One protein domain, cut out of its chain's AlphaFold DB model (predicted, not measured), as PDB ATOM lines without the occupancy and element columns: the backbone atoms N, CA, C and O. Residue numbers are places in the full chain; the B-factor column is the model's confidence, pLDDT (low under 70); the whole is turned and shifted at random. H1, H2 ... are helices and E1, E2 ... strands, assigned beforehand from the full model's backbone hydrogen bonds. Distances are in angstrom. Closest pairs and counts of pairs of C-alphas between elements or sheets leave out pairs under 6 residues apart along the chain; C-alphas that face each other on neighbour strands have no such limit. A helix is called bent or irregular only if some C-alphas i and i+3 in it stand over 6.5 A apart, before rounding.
ATOM      1  N   LYS A  29      42.858  -0.774 -47.276       92.75
ATOM      2  CA  LYS A  29      42.143   0.247 -48.035       92.75
ATOM      3  C   LYS A  29      42.815   0.428 -49.386       92.75
ATOM      4  O   LYS A  29      43.963   0.846 -49.449       92.75
ATOM      5  N   THR A  30      42.103   0.141 -50.466       95.69
ATOM      6  CA  THR A  30      42.597   0.385 -51.827       95.69
ATOM      7  C   THR A  30      42.170   1.768 -52.308       95.69
ATOM      8  O   THR A  30      41.022   2.168 -52.111       95.69
ATOM      9  N   LEU A  31      43.091   2.484 -52.951       96.69
ATOM     10  CA  LEU A  31      42.910   3.799 -53.559       96.69
ATOM     11  C   LEU A  31      43.071   3.660 -55.082       96.69
ATOM     12  O   LEU A  31      44.200   3.680 -55.582       96.69
ATOM     13  N   PRO A  32      41.976   3.455 -55.837       95.94
ATOM     14  CA  PRO A  32      42.039   3.193 -57.272       95.94
ATOM     15  C   PRO A  32      42.795   4.249 -58.082       95.94
ATOM     16  O   PRO A  32      43.441   3.890 -59.062       95.94
ATOM     17  N   ALA A  33      42.766   5.524 -57.682       95.75
ATOM     18  CA  ALA A  33      43.506   6.583 -58.369       95.75
ATOM     19  C   ALA A  33      45.028   6.461 -58.224       95.75
ATOM     20  O   ALA A  33      45.756   7.125 -58.954       95.75
ATOM     21  N   PHE A  34      45.520   5.655 -57.282       96.06
ATOM     22  CA  PHE A  34      46.945   5.355 -57.114       96.06
ATOM     23  C   PHE A  34      47.369   4.050 -57.778       96.06
ATOM     24  O   PHE A  34      48.551   3.709 -57.738       96.06
ATOM     25  N   LYS A  35      46.433   3.325 -58.397       90.88
ATOM     26  CA  LYS A  35      46.788   2.212 -59.266       90.88
ATOM     27  C   LYS A  35      47.713   2.746 -60.361       90.88
ATOM     28  O   LYS A  35      47.419   3.778 -60.957       90.88
ATOM     29  N   ASP A  36      48.831   2.062 -60.581       85.88
ATOM     30  CA  ASP A  36      49.902   2.476 -61.501       85.88
ATOM     31  C   ASP A  36      50.773   3.659 -61.003       85.88
ATOM     32  O   ASP A  36      51.571   4.215 -61.759       85.88
ATOM     33  N   GLY A  37      50.679   4.009 -59.715       89.94
ATOM     34  CA  GLY A  37      51.596   4.920 -59.024       89.94
ATOM     35  C   GLY A  37      51.109   6.369 -58.872       89.94
ATOM     36  O   GLY A  37      50.148   6.835 -59.487       89.94
ATOM     37  N   ALA A  38      51.792   7.124 -58.008       94.62
ATOM     38  CA  ALA A  38      51.447   8.515 -57.726       94.62
ATOM     39  C   ALA A  38      51.946   9.487 -58.809       94.62
ATOM     40  O   ALA A  38      53.142   9.540 -59.117       94.62
ATOM     41  N   ASN A  39      51.052  10.351 -59.306       95.44
ATOM     42  CA  ASN A  39      51.427  11.470 -60.165       95.44
ATOM     43  C   ASN A  39      51.851  12.662 -59.296       95.44
ATOM     44  O   ASN A  39      51.052  13.531 -58.941       95.44
ATOM     45  N   ILE A  40      53.145  12.709 -58.967       94.31
ATOM     46  CA  ILE A  40      53.738  13.704 -58.058       94.31
ATOM     47  C   ILE A  40      53.400  15.146 -58.463       94.31
ATOM     48  O   ILE A  40      53.148  15.992 -57.606       94.31
ATOM     49  N   ASN A  41      53.415  15.441 -59.764       95.12
ATOM     50  CA  ASN A  41      53.206  16.798 -60.262       95.12
ATOM     51  C   ASN A  41      51.761  17.242 -60.047       95.12
ATOM     52  O   ASN A  41      51.530  18.337 -59.532       95.12
ATOM     53  N   THR A  42      50.808  16.372 -60.377       95.69
ATOM     54  CA  THR A  42      49.388  16.629 -60.148       95.69
ATOM     55  C   THR A  42      49.085  16.746 -58.657       95.69
ATOM     56  O   THR A  42      48.485  17.734 -58.236       95.69
ATOM     57  N   ILE A  43      49.597  15.822 -57.835       95.88
ATOM     58  CA  ILE A  43      49.410  15.865 -56.379       95.88
ATOM     59  C   ILE A  43      49.947  17.172 -55.789       95.88
ATOM     60  O   ILE A  43      49.273  17.822 -54.988       95.88
ATOM     61  N   ARG A  44      51.145  17.602 -56.204       95.06
ATOM     62  CA  ARG A  44      51.756  18.850 -55.727       95.06
ATOM     63  C   ARG A  44      50.950  20.076 -56.154       95.06
ATOM     64  O   ARG A  44      50.767  20.981 -55.342       95.06
ATOM     65  N   ALA A  45      50.451  20.110 -57.388       95.56
ATOM     66  CA  ALA A  45      49.607  21.203 -57.870       95.56
ATOM     67  C   ALA A  45      48.295  21.294 -57.071       95.56
ATOM     68  O   ALA A  45      47.909  22.378 -56.628       95.56
ATOM     69  N   CYS A  46      47.655  20.155 -56.808       95.75
ATOM     70  CA  CYS A  46      46.458  20.066 -55.974       95.75
ATOM     71  C   CYS A  46      46.720  20.492 -54.528       95.75
ATOM     72  O   CYS A  46      45.934  21.244 -53.951       95.75
ATOM     73  N   GLN A  47      47.858  20.092 -53.962       93.56
ATOM     74  CA  GLN A  47      48.245  20.502 -52.617       93.56
ATOM     75  C   GLN A  47      48.485  22.014 -52.525       93.56
ATOM     76  O   GLN A  47      48.064  22.645 -51.561       93.56
ATOM     77  N   GLN A  48      49.090  22.639 -53.539       93.94
ATOM     78  CA  GLN A  48      49.252  24.097 -53.578       93.94
ATOM     79  C   GLN A  48      47.906  24.833 -53.629       93.94
ATOM     80  O   GLN A  48      47.736  25.854 -52.956       93.94
ATOM     81  N   GLN A  49      46.936  24.315 -54.392       94.44
ATOM     82  CA  GLN A  49      45.572  24.855 -54.411       94.44
ATOM     83  C   GLN A  49      44.915  24.735 -53.034       94.44
ATOM     84  O   GLN A  49      44.320  25.700 -52.552       94.44
ATOM     85  N   TRP A  50      45.086  23.587 -52.380       93.88
ATOM     86  CA  TRP A  50      44.584  23.348 -51.034       93.88
ATOM     87  C   TRP A  50      45.193  24.303 -50.008       93.88
ATOM     88  O   TRP A  50      44.447  24.978 -49.306       93.88
ATOM     89  N   VAL A  51      46.521  24.462 -49.975       91.62
ATOM     90  CA  VAL A  51      47.193  25.405 -49.061       91.62
ATOM     91  C   VAL A  51      46.671  26.825 -49.279       91.62
ATOM     92  O   VAL A  51      46.356  27.530 -48.325       91.62
ATOM     93  N   LYS A  52      46.506  27.255 -50.533       93.69
ATOM     94  CA  LYS A  52      45.989  28.596 -50.831       93.69
ATOM     95  C   LYS A  52      44.560  28.816 -50.315       93.69
ATOM     96  O   LYS A  52      44.235  29.933 -49.924       93.69
ATOM     97  N   ALA A  53      43.715  27.789 -50.354       93.25
ATOM     98  CA  ALA A  53      42.296  27.898 -50.022       93.25
ATOM     99  C   ALA A  53      41.963  27.561 -48.559       93.25
ATOM    100  O   ALA A  53      40.984  28.083 -48.030       93.25
ATOM    101  N   CYS A  54      42.748  26.686 -47.924       91.12
ATOM    102  CA  CYS A  54      42.393  26.045 -46.658       91.12
ATOM    103  C   CYS A  54      43.368  26.327 -45.504       91.12
ATOM    104  O   CYS A  54      43.048  25.986 -44.370       91.12
ATOM    105  N   ASN A  55      44.531  26.951 -45.741       85.88
ATOM    106  CA  ASN A  55      45.564  27.140 -44.705       85.88
ATOM    107  C   ASN A  55      45.164  28.111 -43.574       85.88
ATOM    108  O   ASN A  55      45.806  28.150 -42.529       85.88
ATOM    109  N   ASP A  56      44.115  28.913 -43.762       87.19
ATOM    110  CA  ASP A  56      43.557  29.765 -42.707       87.19
ATOM    111  C   ASP A  56      42.569  29.016 -41.791       87.19
ATOM    112  O   ASP A  56      42.223  29.523 -40.720       87.19
ATOM    113  N   LYS A  57      42.118  27.816 -42.187       87.00
ATOM    114  CA  LYS A  57      41.168  26.998 -41.425       87.00
ATOM    115  C   LYS A  57      41.886  26.273 -40.299       87.00
ATOM    116  O   LYS A  57      42.937  25.672 -40.499       87.00
ATOM    117  N   LYS A  58      41.297  26.318 -39.104       81.56
ATOM    118  CA  LYS A  58      41.883  25.707 -37.899       81.56
ATOM    119  C   LYS A  58      40.995  24.636 -37.294       81.56
ATOM    120  O   LYS A  58      41.501  23.646 -36.777       81.56
ATOM    121  N   ALA A  59      39.676  24.822 -37.340       84.56
ATOM    122  CA  ALA A  59      38.759  23.835 -36.797       84.56
ATOM    123  C   ALA A  59      38.684  22.627 -37.735       84.56
ATOM    124  O   ALA A  59      38.521  22.790 -38.944       84.56
ATOM    125  N   ILE A  60      38.741  21.415 -37.174       82.25
ATOM    126  CA  ILE A  60      38.718  20.170 -37.956       82.25
ATOM    127  C   ILE A  60      37.576  20.183 -38.979       82.25
ATOM    128  O   ILE A  60      37.887  20.020 -40.156       82.25
ATOM    129  N   PRO A  61      36.301  20.464 -38.620       87.81
ATOM    130  CA  PRO A  61      35.201  20.425 -39.587       87.81
ATOM    131  C   PRO A  61      35.372  21.411 -40.751       87.81
ATOM    132  O   PRO A  61      34.986  21.097 -41.875       87.81
ATOM    133  N   GLU A  62      35.981  22.575 -40.502       89.62
ATOM    134  CA  GLU A  62      36.268  23.577 -41.535       89.62
ATOM    135  C   GLU A  62      37.349  23.087 -42.495       89.62
ATOM    136  O   GLU A  62      37.192  23.212 -43.709       89.62
ATOM    137  N   VAL A  63      38.414  22.481 -41.957       86.94
ATOM    138  CA  VAL A  63      39.467  21.856 -42.762       86.94
ATOM    139  C   VAL A  63      38.864  20.741 -43.617       86.94
ATOM    140  O   VAL A  63      39.093  20.725 -44.823       86.94
ATOM    141  N   GLN A  64      38.023  19.858 -43.053       88.69
ATOM    142  CA  GLN A  64      37.419  18.773 -43.841       88.69
ATOM    143  C   GLN A  64      36.492  19.282 -44.938       88.69
ATOM    144  O   GLN A  64      36.519  18.758 -46.053       88.69
ATOM    145  N   ALA A  65      35.665  20.280 -44.627       91.81
ATOM    146  CA  ALA A  65      34.785  20.897 -45.605       91.81
ATOM    147  C   ALA A  65      35.602  21.537 -46.737       91.81
ATOM    148  O   ALA A  65      35.341  21.259 -47.905       91.81
ATOM    149  N   CYS A  66      36.641  22.305 -46.395       92.88
ATOM    150  CA  CYS A  66      37.509  22.952 -47.374       92.88
ATOM    151  C   CYS A  66      38.242  21.934 -48.259       92.88
ATOM    152  O   CYS A  66      38.181  22.045 -49.483       92.88
ATOM    153  N   SER A  67      38.851  20.896 -47.672       91.94
ATOM    154  CA  SER A  67      39.513  19.818 -48.421       91.94
ATOM    155  C   SER A  67      38.570  19.138 -49.407       91.94
ATOM    156  O   SER A  67      38.920  18.970 -50.574       91.94
ATOM    157  N   LYS A  68      37.356  18.779 -48.964       92.00
ATOM    158  CA  LYS A  68      36.343  18.155 -49.831       92.00
ATOM    159  C   LYS A  68      35.959  19.066 -50.992       92.00
ATOM    160  O   LYS A  68      35.831  18.584 -52.112       92.00
ATOM    161  N   THR A  69      35.802  20.365 -50.745       94.38
ATOM    162  CA  THR A  69      35.501  21.335 -51.802       94.38
ATOM    163  C   THR A  69      36.658  21.481 -52.785       94.38
ATOM    164  O   THR A  69      36.431  21.378 -53.984       94.38
ATOM    165  N   VAL A  70      37.890  21.688 -52.310       93.81
ATOM    166  CA  VAL A  70      39.052  21.911 -53.187       93.81
ATOM    167  C   VAL A  70      39.361  20.674 -54.022       93.81
ATOM    168  O   VAL A  70      39.464  20.776 -55.242       93.81
ATOM    169  N   PHE A  71      39.474  19.503 -53.391       94.50
ATOM    170  CA  PHE A  71      39.804  18.277 -54.115       94.50
ATOM    171  C   PHE A  71      38.635  17.776 -54.969       94.50
ATOM    172  O   PHE A  71      38.863  17.238 -56.044       94.50
ATOM    173  N   GLY A  72      37.385  17.983 -54.536       90.94
ATOM    174  CA  GLY A  72      36.197  17.585 -55.297       90.94
ATOM    175  C   GLY A  72      35.873  18.492 -56.488       90.94
ATOM    176  O   GLY A  72      35.194  18.055 -57.413       90.94
ATOM    177  N   ALA A  73      36.344  19.743 -56.492       89.88
ATOM    178  CA  ALA A  73      36.114  20.683 -57.589       89.88
ATOM    179  C   ALA A  73      37.049  20.469 -58.792       89.88
ATOM    180  O   ALA A  73      36.752  20.962 -59.880       89.88
ATOM    181  N   ASN A  74      38.170  19.766 -58.609       91.69
ATOM    182  CA  ASN A  74      39.176  19.562 -59.643       91.69
ATOM    183  C   ASN A  74      39.362  18.059 -59.929       91.69
ATOM    184  O   ASN A  74      39.931  17.364 -59.085       91.69
ATOM    185  N   PRO A  75      38.939  17.555 -61.107       92.19
ATOM    186  CA  PRO A  75      39.113  16.152 -61.486       92.19
ATOM    187  C   PRO A  75      40.564  15.661 -61.422       92.19
ATOM    188  O   PRO A  75      40.796  14.501 -61.094       92.19
ATOM    189  N   ASP A  76      41.541  16.542 -61.656       94.06
ATOM    190  CA  ASP A  76      42.960  16.185 -61.572       94.06
ATOM    191  C   ASP A  76      43.377  15.847 -60.127       94.06
ATOM    192  O   ASP A  76      44.323  15.099 -59.900       94.06
ATOM    193  N   CYS A  77      42.644  16.329 -59.120       96.25
ATOM    194  CA  CYS A  77      42.945  16.108 -57.707       96.25
ATOM    195  C   CYS A  77      42.385  14.803 -57.137       96.25
ATOM    196  O   CYS A  77      42.310  14.661 -55.914       96.25
ATOM    197  N   GLN A  78      42.030  13.834 -57.986       96.44
ATOM    198  CA  GLN A  78      41.459  12.560 -57.548       96.44
ATOM    199  C   GLN A  78      42.366  11.815 -56.551       96.44
ATOM    200  O   GLN A  78      41.869  11.328 -55.538       96.44
ATOM    201  N   GLN A  79      43.687  11.787 -56.768       96.69
ATOM    202  CA  GLN A  79      44.634  11.151 -55.837       96.69
ATOM    203  C   GLN A  79      44.611  11.818 -54.448       96.69
ATOM    204  O   GLN A  79      44.513  11.136 -53.428       96.69
ATOM    205  N   ASN A  80      44.607  13.153 -54.375       96.19
ATOM    206  CA  ASN A  80      44.460  13.862 -53.099       96.19
ATOM    207  C   ASN A  80      43.084  13.617 -52.464       96.19
ATOM    208  O   ASN A  80      43.006  13.444 -51.250       96.19
ATOM    209  N   ALA A  81      42.012  13.589 -53.263       95.81
ATOM    210  CA  ALA A  81      40.654  13.352 -52.785       95.81
ATOM    211  C   ALA A  81      40.508  11.960 -52.151       95.81
ATOM    212  O   ALA A  81      39.981  11.841 -51.044       95.81
ATOM    213  N   GLU A  82      40.998  10.919 -52.831       96.06
ATOM    214  CA  GLU A  82      40.959   9.539 -52.343       96.06
ATOM    215  C   GLU A  82      41.832   9.358 -51.105       96.06
ATOM    216  O   GLU A  82      41.361   8.797 -50.117       96.06
ATOM    217  N   PHE A  83      43.062   9.888 -51.114       95.25
ATOM    218  CA  PHE A  83      43.935   9.843 -49.942       95.25
ATOM    219  C   PHE A  83      43.293  10.550 -48.745       95.25
ATOM    220  O   PHE A  83      43.225   9.982 -47.661       95.25
ATOM    221  N   PHE A  84      42.740  11.748 -48.944       93.06
ATOM    222  CA  PHE A  84      42.074  12.501 -47.885       93.06
ATOM    223  C   PHE A  84      40.839  11.772 -47.343       93.06
ATOM    224  O   PHE A  84      40.656  11.678 -46.134       93.06
ATOM    225  N   ALA A  85      40.006  11.197 -48.213       91.75
ATOM    226  CA  ALA A  85      38.885  10.354 -47.797       91.75
ATOM    227  C   ALA A  85      39.347   9.057 -47.103       91.75
ATOM    228  O   ALA A  85      38.559   8.386 -46.423       91.75
ATOM    229  N   ALA A  86      40.609   8.672 -47.300       91.69
ATOM    230  CA  ALA A  86      41.206   7.483 -46.729       91.69
ATOM    231  C   ALA A  86      41.778   7.672 -45.341       91.69
ATOM    232  O   ALA A  86      41.409   6.933 -44.431       91.69
ATOM    233  N   THR A  87      42.657   8.650 -45.221       89.81
ATOM    234  CA  THR A  87      43.483   8.891 -44.045       89.81
ATOM    235  C   THR A  87      42.997  10.063 -43.244       89.81
ATOM    236  O   THR A  87      43.491  10.266 -42.139       89.81
ATOM    237  N   ASN A  88      42.060  10.853 -43.789       87.62
ATOM    238  CA  ASN A  88      41.646  12.090 -43.162       87.62
ATOM    239  C   ASN A  88      42.847  13.076 -43.027       87.62
ATOM    240  O   ASN A  88      42.806  14.042 -42.274       87.62
ATOM    241  N   GLY A  89      43.931  12.844 -43.774       88.12
ATOM    242  CA  GLY A  89      45.146  13.651 -43.784       88.12
ATOM    243  C   GLY A  89      45.402  14.292 -45.139       88.12
ATOM    244  O   GLY A  89      44.913  13.838 -46.176       88.12
ATOM    245  N   THR A  90      46.187  15.364 -45.136       89.69
ATOM    246  CA  THR A  90      46.634  16.021 -46.368       89.69
ATOM    247  C   THR A  90      48.060  15.629 -46.698       89.69
ATOM    248  O   THR A  90      48.924  15.608 -45.823       89.69
ATOM    249  N   ILE A  91      48.311  15.339 -47.973       93.25
ATOM    250  CA  ILE A  91      49.639  14.978 -48.466       93.25
ATOM    251  C   ILE A  91      50.561  16.189 -48.318       93.25
ATOM    252  O   ILE A  91      50.368  17.200 -48.987       93.25
ATOM    253  N   SER A  92      51.576  16.078 -47.468       91.75
ATOM    254  CA  SER A  92      52.536  17.153 -47.219       91.75
ATOM    255  C   SER A  92      53.733  17.009 -48.152       91.75
ATOM    256  O   SER A  92      54.022  17.874 -48.984       91.75
ATOM    257  N   THR A  93      54.377  15.842 -48.103       94.19
ATOM    258  CA  THR A  93      55.459  15.459 -49.014       94.19
ATOM    259  C   THR A  93      55.299  14.002 -49.439       94.19
ATOM    260  O   THR A  93      54.603  13.218 -48.797       94.19
ATOM    261  N   LEU A  94      55.910  13.618 -50.560       96.31
ATOM    262  CA  LEU A  94      55.884  12.236 -51.036       96.31
ATOM    263  C   LEU A  94      57.138  11.901 -51.844       96.31
ATOM    264  O   LEU A  94      57.784  12.795 -52.400       96.31
ATOM    265  N   ARG A  95      57.455  10.608 -51.924       97.12
ATOM    266  CA  ARG A  95      58.530  10.048 -52.751       97.12
ATOM    267  C   ARG A  95      58.060   8.753 -53.410       97.12
ATOM    268  O   ARG A  95      57.379   7.957 -52.769       97.12
ATOM    269  N   ASN A  96      58.464   8.540 -54.661       95.81
ATOM    270  CA  ASN A  96      58.214   7.293 -55.381       95.81
ATOM    271  C   ASN A  96      59.458   6.399 -55.322       95.81
ATOM    272  O   ASN A  96      60.585   6.878 -55.455       95.81
ATOM    273  N   TYR A  97      59.218   5.105 -55.168       94.94
ATOM    274  CA  TYR A  97      60.183   4.016 -55.118       94.94
ATOM    275  C   TYR A  97      59.705   2.945 -56.110       94.94
ATOM    276  O   TYR A  97      59.070   1.967 -55.728       94.94
ATOM    277  N   GLY A  98      59.907   3.196 -57.407       91.62
ATOM    278  CA  GLY A  98      59.211   2.443 -58.456       91.62
ATOM    279  C   GLY A  98      57.723   2.801 -58.483       91.62
ATOM    280  O   GLY A  98      57.385   3.989 -58.473       91.62
ATOM    281  N   ASN A  99      56.848   1.792 -58.485       93.81
ATOM    282  CA  ASN A  99      55.398   2.000 -58.387       93.81
ATOM    283  C   ASN A  99      54.900   2.115 -56.937       93.81
ATOM    284  O   ASN A  99      53.731   2.426 -56.716       93.81
ATOM    285  N   VAL A 100      55.777   1.924 -55.943       96.25
ATOM    286  CA  VAL A 100      55.457   2.170 -54.534       96.25
ATOM    287  C   VAL A 100      55.637   3.651 -54.214       96.25
ATOM    288  O   VAL A 100      56.681   4.244 -54.480       96.25
ATOM    289  N   THR A 101      54.632   4.271 -53.606       97.62
ATOM    290  CA  THR A 101      54.671   5.669 -53.165       97.62
ATOM    291  C   THR A 101      54.679   5.740 -51.648       97.62
ATOM    292  O   THR A 101      53.811   5.174 -50.992       97.62
ATOM    293  N   VAL A 102      55.611   6.500 -51.080       97.81
ATOM    294  CA  VAL A 102      55.615   6.845 -49.656       97.81
ATOM    295  C   VAL A 102      55.153   8.284 -49.502       97.81
ATOM    296  O   VAL A 102      55.771   9.209 -50.032       97.81
ATOM    297  N   ILE A 103      54.075   8.474 -48.753       96.81
ATOM    298  CA  ILE A 103      53.475   9.765 -48.444       96.81
ATOM    299  C   ILE A 103      53.771  10.096 -46.990       96.81
ATOM    300  O   ILE A 103      53.490   9.293 -46.111       96.81
ATOM    301  N   TYR A 104      54.277  11.297 -46.746       95.19
ATOM    302  CA  TYR A 104      54.208  11.928 -45.438       95.19
ATOM    303  C   TYR A 104      52.994  12.853 -45.429       95.19
ATOM    304  O   TYR A 104      52.876  13.750 -46.276       95.19
ATOM    305  N   ALA A 105      52.071  12.607 -44.510       92.06
ATOM    306  CA  ALA A 105      50.839  13.361 -44.399       92.06
ATOM    307  C   ALA A 105      50.733  14.044 -43.045       92.06
ATOM    308  O   ALA A 105      51.031  13.454 -42.008       92.06
ATOM    309  N   ASP A 106      50.213  15.261 -43.093       86.06
ATOM    310  CA  ASP A 106      49.697  15.945 -41.923       86.06
ATOM    311  C   ASP A 106      48.281  15.382 -41.708       86.06
ATOM    312  O   ASP A 106      47.331  15.756 -42.412       86.06
ATOM    313  N   VAL A 107      48.155  14.375 -40.838       68.75
ATOM    314  CA  VAL A 107      46.859  13.790 -40.473       68.75
ATOM    315  C   VAL A 107      46.158  14.771 -39.526       68.75
ATOM    316  O   VAL A 107      46.806  15.554 -38.840       68.75
ATOM    317  N   PHE A 108      44.826  14.856 -39.616       60.75
ATOM    318  CA  PHE A 108      44.020  15.978 -39.121       60.75
ATOM    319  C   PHE A 108      44.509  16.731 -37.871       60.75
ATOM    320  O   PHE A 108      44.869  16.166 -36.846       60.75
ATOM    321  N   ALA A 109      44.272  18.045 -37.935       43.56
ATOM    322  CA  ALA A 109      44.436  19.110 -36.943       43.56
ATOM    323  C   ALA A 109      43.887  18.888 -35.505       43.56
ATOM    324  O   ALA A 109      43.849  19.840 -34.731       43.56
ATOM    325  N   ALA A 110      43.418  17.689 -35.140       35.38
ATOM    326  CA  ALA A 110      42.852  17.364 -33.828       35.38
ATOM    327  C   ALA A 110      43.906  16.948 -32.796       35.38
ATOM    328  O   ALA A 110      43.826  17.344 -31.635       35.38
ATOM    329  N   ASP A 111      44.867  16.133 -33.222       49.06
ATOM    330  CA  ASP A 111      45.921  15.562 -32.381       49.06
ATOM    331  C   ASP A 111      47.327  15.931 -32.873       49.06
ATOM    332  O   ASP A 111      48.309  15.559 -32.234       49.06
ATOM    333  N   HIS A 112      47.420  16.701 -33.970       52.31
ATOM    334  CA  HIS A 112      48.676  17.022 -34.653       52.31
ATOM    335  C   HIS A 112      49.490  15.768 -34.992       52.31
ATOM    336  O   HIS A 112      50.720  15.813 -34.986       52.31
ATOM    337  N   SER A 113      48.817  14.645 -35.255       69.94
ATOM    338  CA  SER A 113      49.507  13.445 -35.697       69.94
ATOM    339  C   SER A 113      49.934  13.615 -37.154       69.94
ATOM    340  O   SER A 113      49.132  13.814 -38.061       69.94
ATOM    341  N   ASP A 114      51.236  13.578 -37.386       85.62
ATOM    342  CA  ASP A 114      51.803  13.365 -38.705       85.62
ATOM    343  C   ASP A 114      52.159  11.885 -38.862       85.62
ATOM    344  O   ASP A 114      52.239  11.119 -37.893       85.62
ATOM    345  N   GLY A 115      52.301  11.436 -40.103       91.12
ATOM    346  CA  GLY A 115      52.590  10.034 -40.329       91.12
ATOM    347  C   GLY A 115      52.950   9.699 -41.757       91.12
ATOM    348  O   GLY A 115      52.589  10.391 -42.712       91.12
ATOM    349  N   TYR A 116      53.657   8.583 -41.881       94.94
ATOM    350  CA  TYR A 116      53.965   7.991 -43.165       94.94
ATOM    351  C   TYR A 116      52.909   6.958 -43.548       94.94
ATOM    352  O   TYR A 116      52.445   6.157 -42.735       94.94
ATOM    353  N   PHE A 117      52.577   6.965 -44.828       95.75
ATOM    354  CA  PHE A 117      51.712   6.001 -45.476       95.75
ATOM    355  C   PHE A 117      52.429   5.466 -46.700       95.75
ATOM    356  O   PHE A 117      53.110   6.211 -47.407       95.75
ATOM    357  N   ILE A 118      52.257   4.182 -46.965       97.50
ATOM    358  CA  ILE A 118      52.797   3.531 -48.146       97.50
ATOM    359  C   ILE A 118      51.626   3.155 -49.038       97.50
ATOM    360  O   ILE A 118      50.634   2.619 -48.556       97.50
ATOM    361  N   ILE A 119      51.723   3.448 -50.326       97.75
ATOM    362  CA  ILE A 119      50.762   3.011 -51.330       97.75
ATOM    363  C   ILE A 119      51.516   2.163 -52.340       97.75
ATOM    364  O   ILE A 119      52.468   2.641 -52.953       97.75
ATOM    365  N   ASP A 120      51.123   0.906 -52.465       96.94
ATOM    366  CA  ASP A 120      51.756  -0.043 -53.376       96.94
ATOM    367  C   ASP A 120      51.212   0.082 -54.816       96.94
ATOM    368  O   ASP A 120      50.318   0.889 -55.087       96.94
ATOM    369  N   ALA A 121      51.722  -0.723 -55.751       95.69
ATOM    370  CA  ALA A 121      51.315  -0.648 -57.158       95.69
ATOM    371  C   ALA A 121      49.832  -0.981 -57.411       95.69
ATOM    372  O   ALA A 121      49.244  -0.524 -58.397       95.69
ATOM    373  N   SER A 122      49.207  -1.753 -56.516       96.00
ATOM    374  CA  SER A 122      47.774  -2.060 -56.568       96.00
ATOM    375  C   SER A 122      46.895  -0.907 -56.068       96.00
ATOM    376  O   SER A 122      45.668  -0.976 -56.179       96.00
ATOM    377  N   GLY A 123      47.507   0.150 -55.527       96.81
ATOM    378  CA  GLY A 123      46.829   1.238 -54.835       96.81
ATOM    379  C   GLY A 123      46.502   0.902 -53.379       96.81
ATOM    380  O   GLY A 123      45.707   1.608 -52.762       96.81
ATOM    381  N   THR A 124      47.057  -0.169 -52.807       96.56
ATOM    382  CA  THR A 124      46.789  -0.545 -51.414       96.56
ATOM    383  C   THR A 124      47.529   0.385 -50.463       96.56
ATOM    384  O   THR A 124      48.756   0.467 -50.477       96.56
ATOM    385  N   LEU A 125      46.769   1.074 -49.615       96.38
ATOM    386  CA  LEU A 125      47.255   1.969 -48.577       96.38
ATOM    387  C   LEU A 125      47.619   1.177 -47.315       96.38
ATOM    388  O   LEU A 125      46.763   0.556 -46.686       96.38
ATOM    389  N   THR A 126      48.880   1.281 -46.911       95.06
ATOM    390  CA  THR A 126      49.459   0.655 -45.721       95.06
ATOM    391  C   THR A 126      50.014   1.742 -44.793       95.06
ATOM    392  O   THR A 126      51.000   2.392 -45.150       95.06
ATOM    393  N   PRO A 127      49.413   1.992 -43.616       93.81
ATOM    394  CA  PRO A 127      50.029   2.851 -42.607       93.81
ATOM    395  C   PRO A 127      51.247   2.162 -41.980       93.81
ATOM    396  O   PRO A 127      51.348   0.931 -41.995       93.81
ATOM    397  N   LEU A 128      52.153   2.938 -41.377       93.88
ATOM    398  CA  LEU A 128      53.215   2.336 -40.571       93.88
ATOM    399  C   LEU A 128      52.636   1.635 -39.335       93.88
ATOM    400  O   LEU A 128      51.722   2.138 -38.679       93.88
TER     401      LEU A 128
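AT A GLANCE: This is residues 29 to 128 of the 220 residues of an uncharacterized protein of Legionellales bacterium (UniProt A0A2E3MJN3). A strongly twisted sheet of four strands curls round one helix, H3, while H1 runs along the edge strand E1 on the same face and H2 folds against H3 as the other half of a helical hairpin. The first residues, 29 to 30, make a short antiparallel pairing with residues 124 to 125 of E4. The 100 printed residues hold three named helices and then four named strands, in the order H1 H2 H3 E1 E2 E3 E4; the sheet's order is E1 E2 E3 E4, antiparallel throughout, and the class is mixed, helices and strands. The whole is compact, with a radius of gyration of the C-alphas of 12.5 A, and rounded, spanning 35 by 28 by 19 A.

IN THESE COORDINATES: Start at Lys 29 and read on to C-alpha 40 at (53.738, 13.704, -58.058), where H1, residues 40 to 54, begins its 20.3 A. H2, residues 60 to 73, covers 19.8 A, and H3, residues 75 to 87, covers 19.4 A. H3 is irregular: C-alphas 76 and 79 are 7.8 A apart. Find C-alpha 89 at (45.146, 13.651, -43.784); there E1, residues 89 to 97, sets out on 21.2 A and bends by 71 degrees at residue 92. E2, residues 100 to 107, covers 20.2 A, E3, residues 114 to 119, 16.4 A, and E4, residues 124 to 127, 10.0 A, ending at C-alpha 127 at (50.029, 2.851, -42.607).

HOW THE PARTS SIT: Begin with the sheet, a meander, each strand the antiparallel neighbour of the one before, in three hairpins. Look for N 95 and O 102 at 2.9 A between E1 and E2, N 103 and O 117 at 2.8 A between E2 and E3, and N 118 and O 126 at 2.8 A between E3 and E4. E1 and E4 are apart. H3 on one face of the sheet makes two layers; its closest C-alphas to E1 are those of Phe 84 and Thr 90, 6.0 A. H1 is on the same face, over E1, at a height over the sheet of 8.9 A, and runs along the strands at 15 degrees to E1 on the local plane. With residues 42 to 47 alone H1 touches H3, about perpendicular at 76 degrees; the closest C-alphas are those of Cys 46 and Cys 77, 5.6 A. H2 touches H3 with residues 67 to 72 alone, at a shallow tilt of 30 degrees, opposite ways, the C-alphas of Phe 71 and Ala 81 closest at 5.2 A. H2 touches H1 at a steep tilt of 50 degrees, opposite ways, the C-alphas of Cys 54 and Cys 66 closest at 5.8 A, and only grazes the sheet with residues 63 to 67. The helices' packing is mostly crossed, but only just, with 1 of 3 touching pairs at a shallow tilt. In H1 and H2 every O i to N i+4 pair is within hydrogen-bond range, in H3 7 of 9.

THE WHOLE: The two C-alphas farthest apart are those of Ala 59 and Gly 98, 36.7 A. The printed part has no cut, and no link is long; the link from E2 to E3 is short, the others tight. Mean pLDDT of the printed part is 90.3; look for values under 70 at residues 107 to 113.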